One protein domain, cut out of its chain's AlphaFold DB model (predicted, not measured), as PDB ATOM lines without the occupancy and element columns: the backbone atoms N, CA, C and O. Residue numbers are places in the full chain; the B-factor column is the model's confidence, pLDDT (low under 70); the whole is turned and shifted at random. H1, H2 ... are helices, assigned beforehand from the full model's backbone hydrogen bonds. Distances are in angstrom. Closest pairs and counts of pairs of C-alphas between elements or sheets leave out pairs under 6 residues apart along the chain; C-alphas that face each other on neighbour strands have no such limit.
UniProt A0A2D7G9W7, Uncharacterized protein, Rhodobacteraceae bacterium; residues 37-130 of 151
ATOM      1  N   PHE A  37       9.013  14.909  -6.463       87.50
ATOM      2  CA  PHE A  37       8.378  13.924  -7.346       87.50
ATOM      3  C   PHE A  37       9.338  12.797  -7.730       87.50
ATOM      4  O   PHE A  37       8.988  11.627  -7.607       87.50
ATOM      5  N   ARG A  38      10.591  13.123  -8.066       88.81
ATOM      6  CA  ARG A  38      11.627  12.120  -8.349       88.81
ATOM      7  C   ARG A  38      11.961  11.256  -7.133       88.81
ATOM      8  O   ARG A  38      12.308  10.090  -7.281       88.81
ATOM      9  N   SER A  39      11.857  11.817  -5.926       90.69
ATOM     10  CA  SER A  39      12.064  11.065  -4.685       90.69
ATOM     11  C   SER A  39      10.943  10.049  -4.446       90.69
ATOM     12  O   SER A  39      11.229   8.911  -4.094       90.69
ATOM     13  N   VAL A  40       9.684  10.435  -4.682       90.44
ATOM     14  CA  VAL A  40       8.526   9.520  -4.638       90.44
ATOM     15  C   VAL A  40       8.661   8.428  -5.690       90.44
ATOM     16  O   VAL A  40       8.514   7.251  -5.373       90.44
ATOM     17  N   GLU A  41       8.984   8.801  -6.925       89.56
ATOM     18  CA  GLU A  41       9.155   7.852  -8.023       89.56
ATOM     19  C   GLU A  41      10.243   6.816  -7.705       89.56
ATOM     20  O   GLU A  41      10.017   5.613  -7.843       89.56
ATOM     21  N   ALA A  42      11.400   7.260  -7.206       91.25
ATOM     22  CA  ALA A  42      12.466   6.353  -6.794       91.25
ATOM     23  C   ALA A  42      11.993   5.377  -5.700       91.25
ATOM     24  O   ALA A  42      12.194   4.170  -5.832       91.25
ATOM     25  N   LEU A  43      11.318   5.883  -4.662       91.31
ATOM     26  CA  LEU A  43      10.906   5.083  -3.508       91.31
ATOM     27  C   LEU A  43       9.817   4.059  -3.837       91.31
ATOM     28  O   LEU A  43       9.930   2.918  -3.400       91.31
ATOM     29  N   PHE A  44       8.780   4.456  -4.578       90.19
ATOM     30  CA  PHE A  44       7.585   3.629  -4.770       90.19
ATOM     31  C   PHE A  44       7.527   2.930  -6.129       90.19
ATOM     32  O   PHE A  44       7.021   1.816  -6.205       90.19
ATOM     33  N   ALA A  45       8.043   3.546  -7.198       88.94
ATOM     34  CA  ALA A  45       8.032   2.924  -8.524       88.94
ATOM     35  C   ALA A  45       9.283   2.069  -8.759       88.94
ATOM     36  O   ALA A  45       9.202   0.994  -9.346       88.94
ATOM     37  N   GLN A  46      10.445   2.536  -8.294       88.69
ATOM     38  CA  GLN A  46      11.721   1.859  -8.542       88.69
ATOM     39  C   GLN A  46      12.211   1.029  -7.353       88.69
ATOM     40  O   GLN A  46      13.199   0.311  -7.502       88.69
ATOM     41  N   ASN A  47      11.547   1.122  -6.194       89.38
ATOM     42  CA  ASN A  47      11.982   0.518  -4.930       89.38
ATOM     43  C   ASN A  47      13.453   0.833  -4.609       89.38
ATOM     44  O   ASN A  47      14.219  -0.037  -4.204       89.38
ATOM     45  N   LYS A  48      13.860   2.089  -4.819       91.44
ATOM     46  CA  LYS A  48      15.220   2.588  -4.593       91.44
ATOM     47  C   LYS A  48      15.213   3.827  -3.711       91.44
ATOM     48  O   LYS A  48      14.305   4.654  -3.760       91.44
ATOM     49  N   LEU A  49      16.286   3.996  -2.947       91.25
ATOM     50  CA  LEU A  49      16.555   5.251  -2.254       91.25
ATOM     51  C   LEU A  49      16.880   6.359  -3.273       91.25
ATOM     52  O   LEU A  49      17.653   6.119  -4.204       91.25
ATOM     53  N   PRO A  50      16.341   7.582  -3.104       92.62
ATOM     54  CA  PRO A  50      16.693   8.705  -3.963       92.62
ATOM     55  C   PRO A  50      18.206   8.953  -3.951       92.62
ATOM     56  O   PRO A  50      18.825   8.994  -2.888       92.62
ATOM     57  N   GLU A  51      18.807   9.175  -5.121       89.19
ATOM     58  CA  GLU A  51      20.268   9.299  -5.276       89.19
ATOM     59  C   GLU A  51      20.869  10.404  -4.387       89.19
ATOM     60  O   GLU A  51      21.937  10.246  -3.796       89.19
ATOM     61  N   GLU A  52      20.154  11.523  -4.228       89.56
ATOM     62  CA  GLU A  52      20.567  12.602  -3.325       89.56
ATOM     63  C   GLU A  52      20.616  12.154  -1.854       89.56
ATOM     64  O   GLU A  52      21.422  12.666  -1.076       89.56
ATOM     65  N   TRP A  53      19.757  11.218  -1.444       92.38
ATOM     66  CA  TRP A  53      19.730  10.708  -0.074       92.38
ATOM     67  C   TRP A  53      20.911   9.772   0.153       92.38
ATOM     68  O   TRP A  53      21.602   9.928   1.155       92.38
ATOM     69  N   VAL A  54      21.204   8.896  -0.812       90.62
ATOM     70  CA  VAL A  54      22.375   8.005  -0.781       90.62
ATOM     71  C   VAL A  54      23.671   8.811  -0.684       90.62
ATOM     72  O   VAL A  54      24.459   8.593   0.230       90.62
ATOM     73  N   LYS A  55      23.853   9.835  -1.530       90.00
ATOM     74  CA  LYS A  55      25.035  10.718  -1.471       90.00
ATOM     75  C   LYS A  55      25.195  11.406  -0.113       90.00
ATOM     76  O   LYS A  55      26.313  11.580   0.371       90.00
ATOM     77  N   ASN A  56      24.088  11.807   0.513       90.06
ATOM     78  CA  ASN A  56      24.117  12.407   1.846       90.06
ATOM     79  C   ASN A  56      24.445  11.381   2.936       90.06
ATOM     80  O   ASN A  56      25.211  11.707   3.837       90.06
ATOM     81  N   LEU A  57      23.926  10.155   2.838       88.00
ATOM     82  CA  LEU A  57      24.280   9.056   3.738       88.00
ATOM     83  C   LEU A  57      25.762   8.692   3.627       88.00
ATOM     84  O   LEU A  57      26.443   8.600   4.643       88.00
ATOM     85  N   GLU A  58      26.302   8.589   2.413       87.31
ATOM     86  CA  GLU A  58      27.737   8.389   2.209       87.31
ATOM     87  C   GLU A  58      28.559   9.527   2.812       87.31
ATOM     88  O   GLU A  58      29.609   9.300   3.410       87.31
ATOM     89  N   LYS A  59      28.094  10.772   2.660       86.94
ATOM     90  CA  LYS A  59      28.758  11.931   3.255       86.94
ATOM     91  C   LYS A  59      28.727  11.864   4.782       86.94
ATOM     92  O   LYS A  59      29.732  12.208   5.400       86.94
ATOM     93  N   LEU A  60      27.623  11.416   5.380       83.25
ATOM     94  CA  LEU A  60      27.516  11.182   6.824       83.25
ATOM     95  C   LEU A  60      28.474  10.075   7.281       83.25
ATOM     96  O   LEU A  60      29.177  10.265   8.265       83.25
ATOM     97  N   ALA A  61      28.585   8.980   6.526       81.06
ATOM     98  CA  ALA A  61      29.514   7.890   6.826       81.06
ATOM     99  C   ALA A  61      30.993   8.315   6.705       81.06
ATOM    100  O   ALA A  61      31.816   7.975   7.554       81.06
ATOM    101  N   LYS A  62      31.329   9.104   5.675       79.88
ATOM    102  CA  LYS A  62      32.688   9.621   5.412       79.88
ATOM    103  C   LYS A  62      33.093  10.740   6.376       79.88
ATOM    104  O   LYS A  62      34.276  10.915   6.667       79.88
ATOM    105  N   THR A  63      32.136  11.523   6.869       77.50
ATOM    106  CA  THR A  63      32.418  12.616   7.804       77.50
ATOM    107  C   THR A  63      32.708  12.030   9.181       77.50
ATOM    108  O   THR A  63      31.822  11.518   9.858       77.50
ATOM    109  N   ARG A  64      33.965  12.130   9.631       58.88
ATOM    110  CA  ARG A  64      34.390  11.755  10.989       58.88
ATOM    111  C   ARG A  64      33.841  12.782  11.985       58.88
ATOM    112  O   ARG A  64      34.552  13.677  12.434       58.88
ATOM    113  N   GLN A  65      32.540  12.720  12.253       57.41
ATOM    114  CA  GLN A  65      31.864  13.678  13.113       57.41
ATOM    115  C   GLN A  65      32.230  13.373  14.568       57.41
ATOM    116  O   GLN A  65      31.744  12.431  15.177       57.41
ATOM    117  N   ARG A  66      33.155  14.171  15.103       52.34
ATOM    118  CA  ARG A  66      33.787  14.024  16.425       52.34
ATOM    119  C   ARG A  66      32.860  14.359  17.609       52.34
ATOM    120  O   ARG A  66      33.351  14.504  18.718       52.34
ATOM    121  N   SER A  67      31.563  14.578  17.372       51.47
ATOM    122  CA  SER A  67      30.721  15.367  18.284       51.47
ATOM    123  C   SER A  67      29.264  14.915  18.431       51.47
ATOM    124  O   SER A  67      28.469  15.689  18.959       51.47
ATOM    125  N   LEU A  68      28.870  13.724  17.974       56.09
ATOM    126  CA  LEU A  68      27.532  13.196  18.264       56.09
ATOM    127  C   LEU A  68      27.655  11.875  19.018       56.09
ATOM    128  O   LEU A  68      28.234  10.926  18.512       56.09
ATOM    129  N   HIS A  69      27.055  11.830  20.204       60.75
ATOM    130  CA  HIS A  69      26.993  10.674  21.104       60.75
ATOM    131  C   HIS A  69      26.131   9.508  20.569       60.75
ATOM    132  O   HIS A  69      25.873   8.560  21.306       60.75
ATOM    133  N   LEU A  70      25.624   9.606  19.333       67.56
ATOM    134  CA  LEU A  70      24.718   8.628  18.730       67.56
ATOM    135  C   LEU A  70      25.465   7.716  17.744       67.56
ATOM    136  O   LEU A  70      26.215   8.247  16.915       67.56
ATOM    137  N   PRO A  71      25.172   6.402  17.738       79.06
ATOM    138  CA  PRO A  71      25.698   5.463  16.750       79.06
ATOM    139  C   PRO A  71      25.428   5.928  15.312       79.06
ATOM    140  O   PRO A  71      24.390   6.530  15.017       79.06
ATOM    141  N   ARG A  72      26.337   5.631  14.376       78.88
ATOM    142  CA  ARG A  72      26.169   6.007  12.955       78.88
ATOM    143  C   ARG A  72      24.902   5.424  12.323       78.88
ATOM    144  O   ARG A  72      24.279   6.095  11.501       78.88
ATOM    145  N   SER A  73      24.517   4.212  12.716       81.56
ATOM    146  CA  SER A  73      23.260   3.571  12.314       81.56
ATOM    147  C   SER A  73      22.048   4.424  12.703       81.56
ATOM    148  O   SER A  73      21.222   4.753  11.852       81.56
ATOM    149  N   GLU A  74      21.994   4.883  13.952       84.81
ATOM    150  CA  GLU A  74      20.938   5.765  14.456       84.81
ATOM    151  C   GLU A  74      20.906   7.107  13.718       84.81
ATOM    152  O   GLU A  74      19.838   7.603  13.356       84.81
ATOM    153  N   GLN A  75      22.070   7.685  13.406       86.88
ATOM    154  CA  GLN A  75      22.141   8.923  12.621       86.88
ATOM    155  C   GLN A  75      21.601   8.737  11.195       86.88
ATOM    156  O   GLN A  75      20.873   9.600  10.692       86.88
ATOM    157  N   ALA A  76      21.917   7.613  10.548       87.75
ATOM    158  CA  ALA A  76      21.394   7.280   9.226       87.75
ATOM    159  C   ALA A  76      19.870   7.084   9.258       87.75
ATOM    160  O   ALA A  76      19.159   7.669   8.436       87.75
ATOM    161  N   LYS A  77      19.351   6.344  10.246       90.81
ATOM    162  CA  LYS A  77      17.905   6.165  10.452       90.81
ATOM    163  C   LYS A  77      17.208   7.499  10.701       90.81
ATOM    164  O   LYS A  77      16.227   7.817  10.030       90.81
ATOM    165  N   ALA A  78      17.746   8.331  11.592       91.25
ATOM    166  CA  ALA A  78      17.215   9.662  11.868       91.25
ATOM    167  C   ALA A  78      17.199  10.550  10.612       91.25
ATOM    168  O   ALA A  78      16.221  11.261  10.363       91.25
ATOM    169  N   PHE A  79      18.244  10.487   9.780       91.88
ATOM    170  CA  PHE A  79      18.287  11.189   8.498       91.88
ATOM    171  C   PHE A  79      17.175  10.720   7.549       91.88
ATOM    172  O   PHE A  79      16.455  11.555   6.996       91.88
ATOM    173  N   LEU A  80      16.995   9.408   7.386       93.12
ATOM    174  CA  LEU A  80      15.957   8.835   6.525       93.12
ATOM    175  C   LEU A  80      14.545   9.194   7.007       93.12
ATOM    176  O   LEU A  80      13.718   9.660   6.221       93.12
ATOM    177  N   LEU A  81      14.290   9.081   8.312       95.00
ATOM    178  CA  LEU A  81      13.013   9.458   8.925       95.00
ATOM    179  C   LEU A  81      12.715  10.956   8.784       95.00
ATOM    180  O   LEU A  81      11.569  11.363   8.559       95.00
ATOM    181  N   LYS A  82      13.746  11.800   8.864       94.38
ATOM    182  CA  LYS A  82      13.609  13.229   8.579       94.38
ATOM    183  C   LYS A  82      13.217  13.459   7.122       94.38
ATOM    184  O   LYS A  82      12.285  14.217   6.860       94.38
ATOM    185  N   LYS A  83      13.885  12.787   6.180       93.94
ATOM    186  CA  LYS A  83      13.633  12.937   4.741       93.94
ATOM    187  C   LYS A  83      12.224  12.518   4.341       93.94
ATOM    188  O   LYS A  83      11.559  13.255   3.616       93.94
ATOM    189  N   ILE A  84      11.735  11.398   4.865       94.00
ATOM    190  CA  ILE A  84      10.367  10.953   4.581       94.00
ATOM    191  C   ILE A  84       9.313  11.864   5.228       94.00
ATOM    192  O   ILE A  84       8.272  12.136   4.636       94.00
ATOM    193  N   THR A  85       9.612  12.441   6.396       94.31
ATOM    194  CA  THR A  85       8.740  13.440   7.036       94.31
ATOM    195  C   THR A  85       8.685  14.747   6.237       94.31
ATOM    196  O   THR A  85       7.617  15.345   6.109       94.31
ATOM    197  N   GLU A  86       9.811  15.201   5.676       92.25
ATOM    198  CA  GLU A  86       9.853  16.348   4.756       92.25
ATOM    199  C   GLU A  86       9.023  16.073   3.492       92.25
ATOM    200  O   GLU A  86       8.249  16.934   3.072       92.25
ATOM    201  N   LEU A  87       9.129  14.861   2.937       92.56
ATOM    202  CA  LEU A  87       8.358  14.421   1.773       92.56
ATOM    203  C   LEU A  87       6.849  14.474   2.046       92.56
ATOM    204  O   LEU A  87       6.103  15.068   1.272       92.56
ATOM    205  N   ARG A  88       6.412  13.932   3.189       93.81
ATOM    206  CA  ARG A  88       5.011  13.981   3.628       93.81
ATOM    207  C   ARG A  88       4.480  15.416   3.695       93.81
ATOM    208  O   ARG A  88       3.459  15.721   3.087       93.81
ATOM    209  N   LYS A  89       5.197  16.305   4.396       91.25
ATOM    210  CA  LYS A  89       4.813  17.721   4.558       91.25
ATOM    211  C   LYS A  89       4.714  18.451   3.220       91.25
ATOM    212  O   LYS A  89       3.856  19.316   3.045       91.25
ATOM    213  N   PHE A  90       5.596  18.114   2.279       89.88
ATOM    214  CA  PHE A  90       5.533  18.675   0.938       89.88
ATOM    215  C   PHE A  90       4.212  18.307   0.259       89.88
ATOM    216  O   PHE A  90       3.489  19.203  -0.168       89.88
ATOM    217  N   PHE A  91       3.855  17.021   0.213       89.56
ATOM    218  CA  PHE A  91       2.639  16.564  -0.473       89.56
ATOM    219  C   PHE A  91       1.334  16.942   0.229       89.56
ATOM    220  O   PHE A  91       0.319  17.101  -0.444       89.56
ATOM    221  N   GLU A  92       1.368  17.184   1.536       88.19
ATOM    222  CA  GLU A  92       0.233  17.717   2.297       88.19
ATOM    223  C   GLU A  92      -0.201  19.107   1.807       88.19
ATOM    224  O   GLU A  92      -1.390  19.400   1.718       88.19
ATOM    225  N   THR A  93       0.757  19.954   1.419       83.31
ATOM    226  CA  THR A  93       0.494  21.332   0.958       83.31
ATOM    227  C   THR A  93       0.655  21.513  -0.553       83.31
ATOM    228  O   THR A  93       0.430  22.602  -1.089       83.31
ATOM    229  N   CYS A  94       1.036  20.451  -1.267       80.75
ATOM    230  CA  CYS A  94       1.318  20.492  -2.693       80.75
ATOM    231  C   CYS A  94       0.030  20.651  -3.509       80.75
ATOM    232  O   CYS A  94      -0.847  19.785  -3.502       80.75
ATOM    233  N   ARG A  95      -0.052  21.745  -4.274       76.94
ATOM    234  CA  ARG A  95      -1.148  21.999  -5.225       76.94
ATOM    235  C   ARG A  95      -0.995  21.277  -6.567       76.94
ATOM    236  O   ARG A  95      -1.905  21.348  -7.379       76.94
ATOM    237  N   PHE A  96       0.131  20.605  -6.804       76.94
ATOM    238  CA  PHE A  96       0.411  19.915  -8.071       76.94
ATOM    239  C   PHE A  96      -0.158  18.492  -8.131       76.94
ATOM    240  O   PHE A  96      -0.115  17.864  -9.183       76.94
ATOM    241  N   VAL A  97      -0.683  17.976  -7.018       76.94
ATOM    242  CA  VAL A  97      -1.497  16.758  -7.020       76.94
ATOM    243  C   VAL A  97      -2.955  17.200  -7.120       76.94
ATOM    244  O   VAL A  97      -3.510  17.724  -6.153       76.94
ATOM    245  N   GLU A  98      -3.530  17.065  -8.316       70.25
ATOM    246  CA  GLU A  98      -4.851  17.615  -8.655       70.25
ATOM    247  C   GLU A  98      -5.997  16.920  -7.909       70.25
ATOM    248  O   GLU A  98      -6.921  17.584  -7.445       70.25
ATOM    249  N   SER A  99      -5.918  15.594  -7.745       85.31
ATOM    250  CA  SER A  99      -6.927  14.811  -7.025       85.31
ATOM    251  C   SER A  99      -6.609  14.731  -5.531       85.31
ATOM    252  O   SER A  99      -5.512  14.341  -5.122       85.31
ATOM    253  N   GLU A 100      -7.599  15.063  -4.701       84.56
ATOM    254  CA  GLU A 100      -7.522  14.885  -3.251       84.56
ATOM    255  C   GLU A 100      -7.368  13.410  -2.863       84.56
ATOM    256  O   GLU A 100      -6.595  13.096  -1.960       84.56
ATOM    257  N   GLU A 101      -8.008  12.507  -3.603       86.06
ATOM    258  CA  GLU A 101      -7.902  11.059  -3.414       86.06
ATOM    259  C   GLU A 101      -6.478  10.576  -3.717       86.06
ATOM    260  O   GLU A 101      -5.882   9.849  -2.923       86.06
ATOM    261  N   ALA A 102      -5.887  11.047  -4.822       86.06
ATOM    262  CA  ALA A 102      -4.506  10.724  -5.179       86.06
ATOM    263  C   ALA A 102      -3.511  11.255  -4.134       86.06
ATOM    264  O   ALA A 102      -2.565  10.561  -3.759       86.06
ATOM    265  N   ARG A 103      -3.746  12.467  -3.615       89.06
ATOM    266  CA  ARG A 103      -2.955  13.036  -2.515       89.06
ATOM    267  C   ARG A 103      -3.103  12.208  -1.239       89.06
ATOM    268  O   ARG A 103      -2.093  11.918  -0.603       89.06
ATOM    269  N   GLY A 104      -4.321  11.803  -0.889       89.38
ATOM    270  CA  GLY A 104      -4.592  10.945   0.263       89.38
ATOM    271  C   GLY A 104      -3.869   9.603   0.163       89.38
ATOM    272  O   GLY A 104      -3.184   9.202   1.102       89.38
ATOM    273  N   MET A 105      -3.929   8.954  -1.002       90.06
ATOM    274  CA  MET A 105      -3.242   7.684  -1.243       90.06
ATOM    275  C   MET A 105      -1.718   7.822  -1.180       90.06
ATOM    276  O   MET A 105      -1.049   6.978  -0.584       90.06
ATOM    277  N   LEU A 106      -1.163   8.901  -1.735       90.75
ATOM    278  CA  LEU A 106       0.271   9.175  -1.663       90.75
ATOM    279  C   LEU A 106       0.734   9.417  -0.220       90.75
ATOM    280  O   LEU A 106       1.740   8.854   0.205       90.75
ATOM    281  N   ILE A 107       0.000  10.228   0.549       93.50
ATOM    282  CA  ILE A 107       0.308  10.474   1.967       93.50
ATOM    283  C   ILE A 107       0.233   9.167   2.756       93.50
ATOM    284  O   ILE A 107       1.148   8.878   3.522       93.50
ATOM    285  N   TYR A 108      -0.790   8.346   2.514       93.88
ATOM    286  CA  TYR A 108      -0.934   7.036   3.143       93.88
ATOM    287  C   TYR A 108       0.258   6.111   2.848       93.88
ATOM    288  O   TYR A 108       0.813   5.497   3.756       93.88
ATOM    289  N   GLN A 109       0.720   6.052   1.595       93.25
ATOM    290  CA  GLN A 109       1.909   5.274   1.228       93.25
ATOM    291  C   GLN A 109       3.182   5.782   1.920       93.25
ATOM    292  O   GLN A 109       4.007   4.979   2.363       93.25
ATOM    293  N   ILE A 110       3.344   7.105   2.031       95.06
ATOM    294  CA  ILE A 110       4.468   7.730   2.738       95.06
ATOM    295  C   ILE A 110       4.418   7.415   4.238       95.06
ATOM    296  O   ILE A 110       5.457   7.092   4.817       95.06
ATOM    297  N   ASP A 111       3.238   7.470   4.854       95.38
ATOM    298  CA  ASP A 111       3.048   7.170   6.275       95.38
ATOM    299  C   ASP A 111       3.339   5.690   6.573       95.38
ATOM    300  O   ASP A 111       4.148   5.403   7.454       95.38
ATOM    301  N   ASN A 112       2.839   4.760   5.754       95.31
ATOM    302  CA  ASN A 112       3.166   3.335   5.877       95.31
ATOM    303  C   ASN A 112       4.673   3.063   5.749       95.31
ATOM    304  O   ASN A 112       5.242   2.259   6.489       95.31
ATOM    305  N   LEU A 113       5.344   3.714   4.793       94.25
ATOM    306  CA  LEU A 113       6.786   3.548   4.614       94.25
ATOM    307  C   LEU A 113       7.563   4.109   5.813       94.25
ATOM    308  O   LEU A 113       8.526   3.492   6.269       94.25
ATOM    309  N   LYS A 114       7.124   5.249   6.355       95.25
ATOM    310  CA  LYS A 114       7.701   5.837   7.563       95.25
ATOM    311  C   LYS A 114       7.533   4.916   8.770       95.25
ATOM    312  O   LYS A 114       8.511   4.717   9.481       95.25
ATOM    313  N   GLU A 115       6.346   4.356   8.992       95.25
ATOM    314  CA  GLU A 115       6.094   3.416  10.091       95.25
ATOM    315  C   GLU A 115       7.007   2.193   9.991       95.25
ATOM    316  O   GLU A 115       7.694   1.860  10.956       95.25
ATOM    317  N   ARG A 116       7.120   1.602   8.793       93.69
ATOM    318  CA  ARG A 116       8.060   0.502   8.537       93.69
ATOM    319  C   ARG A 116       9.494   0.874   8.905       93.69
ATOM    320  O   ARG A 116      10.179   0.109   9.574       93.69
ATOM    321  N   TRP A 117       9.957   2.055   8.498       94.06
ATOM    322  CA  TRP A 117      11.304   2.523   8.840       94.06
ATOM    323  C   TRP A 117      11.476   2.849  10.324       94.06
ATOM    324  O   TRP A 117      12.585   2.758  10.836       94.06
ATOM    325  N   GLN A 118      10.419   3.240  11.035       93.50
ATOM    326  CA  GLN A 118      10.488   3.449  12.481       93.50
ATOM    327  C   GLN A 118      10.677   2.122  13.222       93.50
ATOM    328  O   GLN A 118      11.492   2.071  14.145       93.50
ATOM    329  N   SER A 119       9.984   1.066  12.784       92.44
ATOM    330  CA  SER A 119      10.081  -0.279  13.363       92.44
ATOM    331  C   SER A 119      11.326  -1.070  12.952       92.44
ATOM    332  O   SER A 119      11.661  -2.024  13.639       92.44
ATOM    333  N   SER A 120      11.994  -0.698  11.857       90.44
ATOM    334  CA  SER A 120      13.185  -1.396  11.348       90.44
ATOM    335  C   SER A 120      14.492  -0.760  11.807       90.44
ATOM    336  O   SER A 120      14.569   0.451  12.042       90.44
ATOM    337  N   ASP A 121      15.548  -1.561  11.860       89.19
ATOM    338  CA  ASP A 121      16.900  -1.060  12.095       89.19
ATOM    339  C   ASP A 121      17.482  -0.391  10.844       89.19
ATOM    340  O   ASP A 121      17.090  -0.661   9.707       89.19
ATOM    341  N   ALA A 122      18.448   0.511  11.040       86.38
ATOM    342  CA  ALA A 122      19.064   1.246   9.934       86.38
ATOM    343  C   ALA A 122      19.710   0.311   8.896       86.38
ATOM    344  O   ALA A 122      19.612   0.555   7.695       86.38
ATOM    345  N   SER A 123      20.350  -0.764   9.362       85.38
ATOM    346  CA  SER A 123      20.970  -1.794   8.526       85.38
ATOM    347  C   SER A 123      19.939  -2.529   7.671       85.38
ATOM    348  O   SER A 123      20.171  -2.718   6.482       85.38
ATOM    349  N   GLU A 124      18.784  -2.882   8.237       88.19
ATOM    350  CA  GLU A 124      17.695  -3.548   7.513       88.19
ATOM    351  C   GLU A 124      17.122  -2.655   6.413       88.19
ATOM    352  O   GLU A 124      16.889  -3.112   5.293       88.19
ATOM    353  N   ILE A 125      16.935  -1.364   6.711       88.38
ATOM    354  CA  ILE A 125      16.441  -0.392   5.733       88.38
ATOM    355  C   ILE A 125      17.425  -0.287   4.565       88.38
ATOM    356  O   ILE A 125      17.017  -0.341   3.408       88.38
ATOM    357  N   LEU A 126      18.723  -0.155   4.841       87.81
ATOM    358  CA  LEU A 126      19.735  -0.026   3.790       87.81
ATOM    359  C   LEU A 126      19.916  -1.319   2.992       87.81
ATOM    360  O   LEU A 126      20.033  -1.254   1.767       87.81
ATOM    361  N   ALA A 127      19.852  -2.474   3.657       87.06
ATOM    362  CA  ALA A 127      19.894  -3.780   3.011       87.06
ATOM    363  C   ALA A 127      18.708  -3.979   2.058       87.06
ATOM    364  O   ALA A 127      18.904  -4.423   0.928       87.06
ATOM    365  N   PHE A 128      17.495  -3.572   2.457       88.19
ATOM    366  CA  PHE A 128      16.307  -3.628   1.597       88.19
ATOM    367  C   PHE A 128      16.502  -2.861   0.279       88.19
ATOM    368  O   PHE A 128      16.027  -3.294  -0.768       88.19
ATOM    369  N   TYR A 129      17.234  -1.747   0.316       87.44
ATOM    370  CA  TYR A 129      17.530  -0.926  -0.859       87.44
ATOM    371  C   TYR A 129      18.873  -1.250  -1.532       87.44
ATOM    372  O   TYR A 129      19.283  -0.518  -2.436       87.44
ATOM    373  N   ASN A 130      19.548  -2.328  -1.119       85.00
ATOM    374  CA  ASN A 130      20.858  -2.746  -1.623       85.00
ATOM    375  C   ASN A 130      21.916  -1.622  -1.566       85.00
ATOM    376  O   ASN A 130      22.679  -1.412  -2.511       85.00
TER     377      ASN A 130
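AT A GLANCE: This is residues 37 to 130 of the 151 residues of an uncharacterized protein of Rhodobacteraceae bacterium (UniProt A0A2D7G9W7). A long helical hairpin, H3 and H4 side by side, makes most of the length; H2 folds back on the first part of H3, H5 packs steeply on that same part, and H1 lies crosswise over the hairpin without touching it. Residues 62 to 71, of which 62 belongs to H2 and the rest to the link from H2 to H3, stick out at one end. The printed part has 94 residues with five named helices, H1 to H5 in order, and no named strand: all helix. It is only just compact, close to loose, with a radius of gyration of the C-alphas of 14.4 A and spans of 46 by 22 by 21 A.

HOW THE PARTS SIT: H1, residues 37 to 45, touches no helix. It is near H2, residues 51 to 62, H3, residues 72 to 93, and H4, residues 100 to 119. H2 and H3 form a helical hairpin and touch at Leu 57 and Ala 76, the closest C-alphas, 6.4 A, with a shallow tilt of 28 degrees, opposite ways; H3 does this with residues 72 to 80 alone. H3, the hub, touches H4 in a second hairpin, closest at the C-alphas of Arg 88 and Ile 107, 6.1 A, with a shallow tilt of 12 degrees, opposite ways. H5, residues 122 to 128, touches residues 73 to 77 of H3 alone, closest at the C-alphas of Lys 77 and Ala 122, 5.1 A; the tilt of 69 degrees is steep, only just short of about perpendicular. H4 and H5 are close but not clearly touching. H2 and H4 are apart. Every O i to N i+4 pair is within hydrogen-bond range in H1, H2, H4 and H5, and 17 of 18 are in H3.

IN THESE COORDINATES: H1 begins with C-alpha 37 at (8.378, 13.924, -7.346). H2 is 16.4 A long, H3 32.2 A and H4 28.6 A. H5 ends with C-alpha 128 at (16.307, -3.628, 1.597).

THE WHOLE: The two C-alphas farthest apart, of Arg 66 and Ser 99, are 47.0 A apart. The printed part has no cut and no long link. Residues 64 to 70 are under 70 in pLDDT.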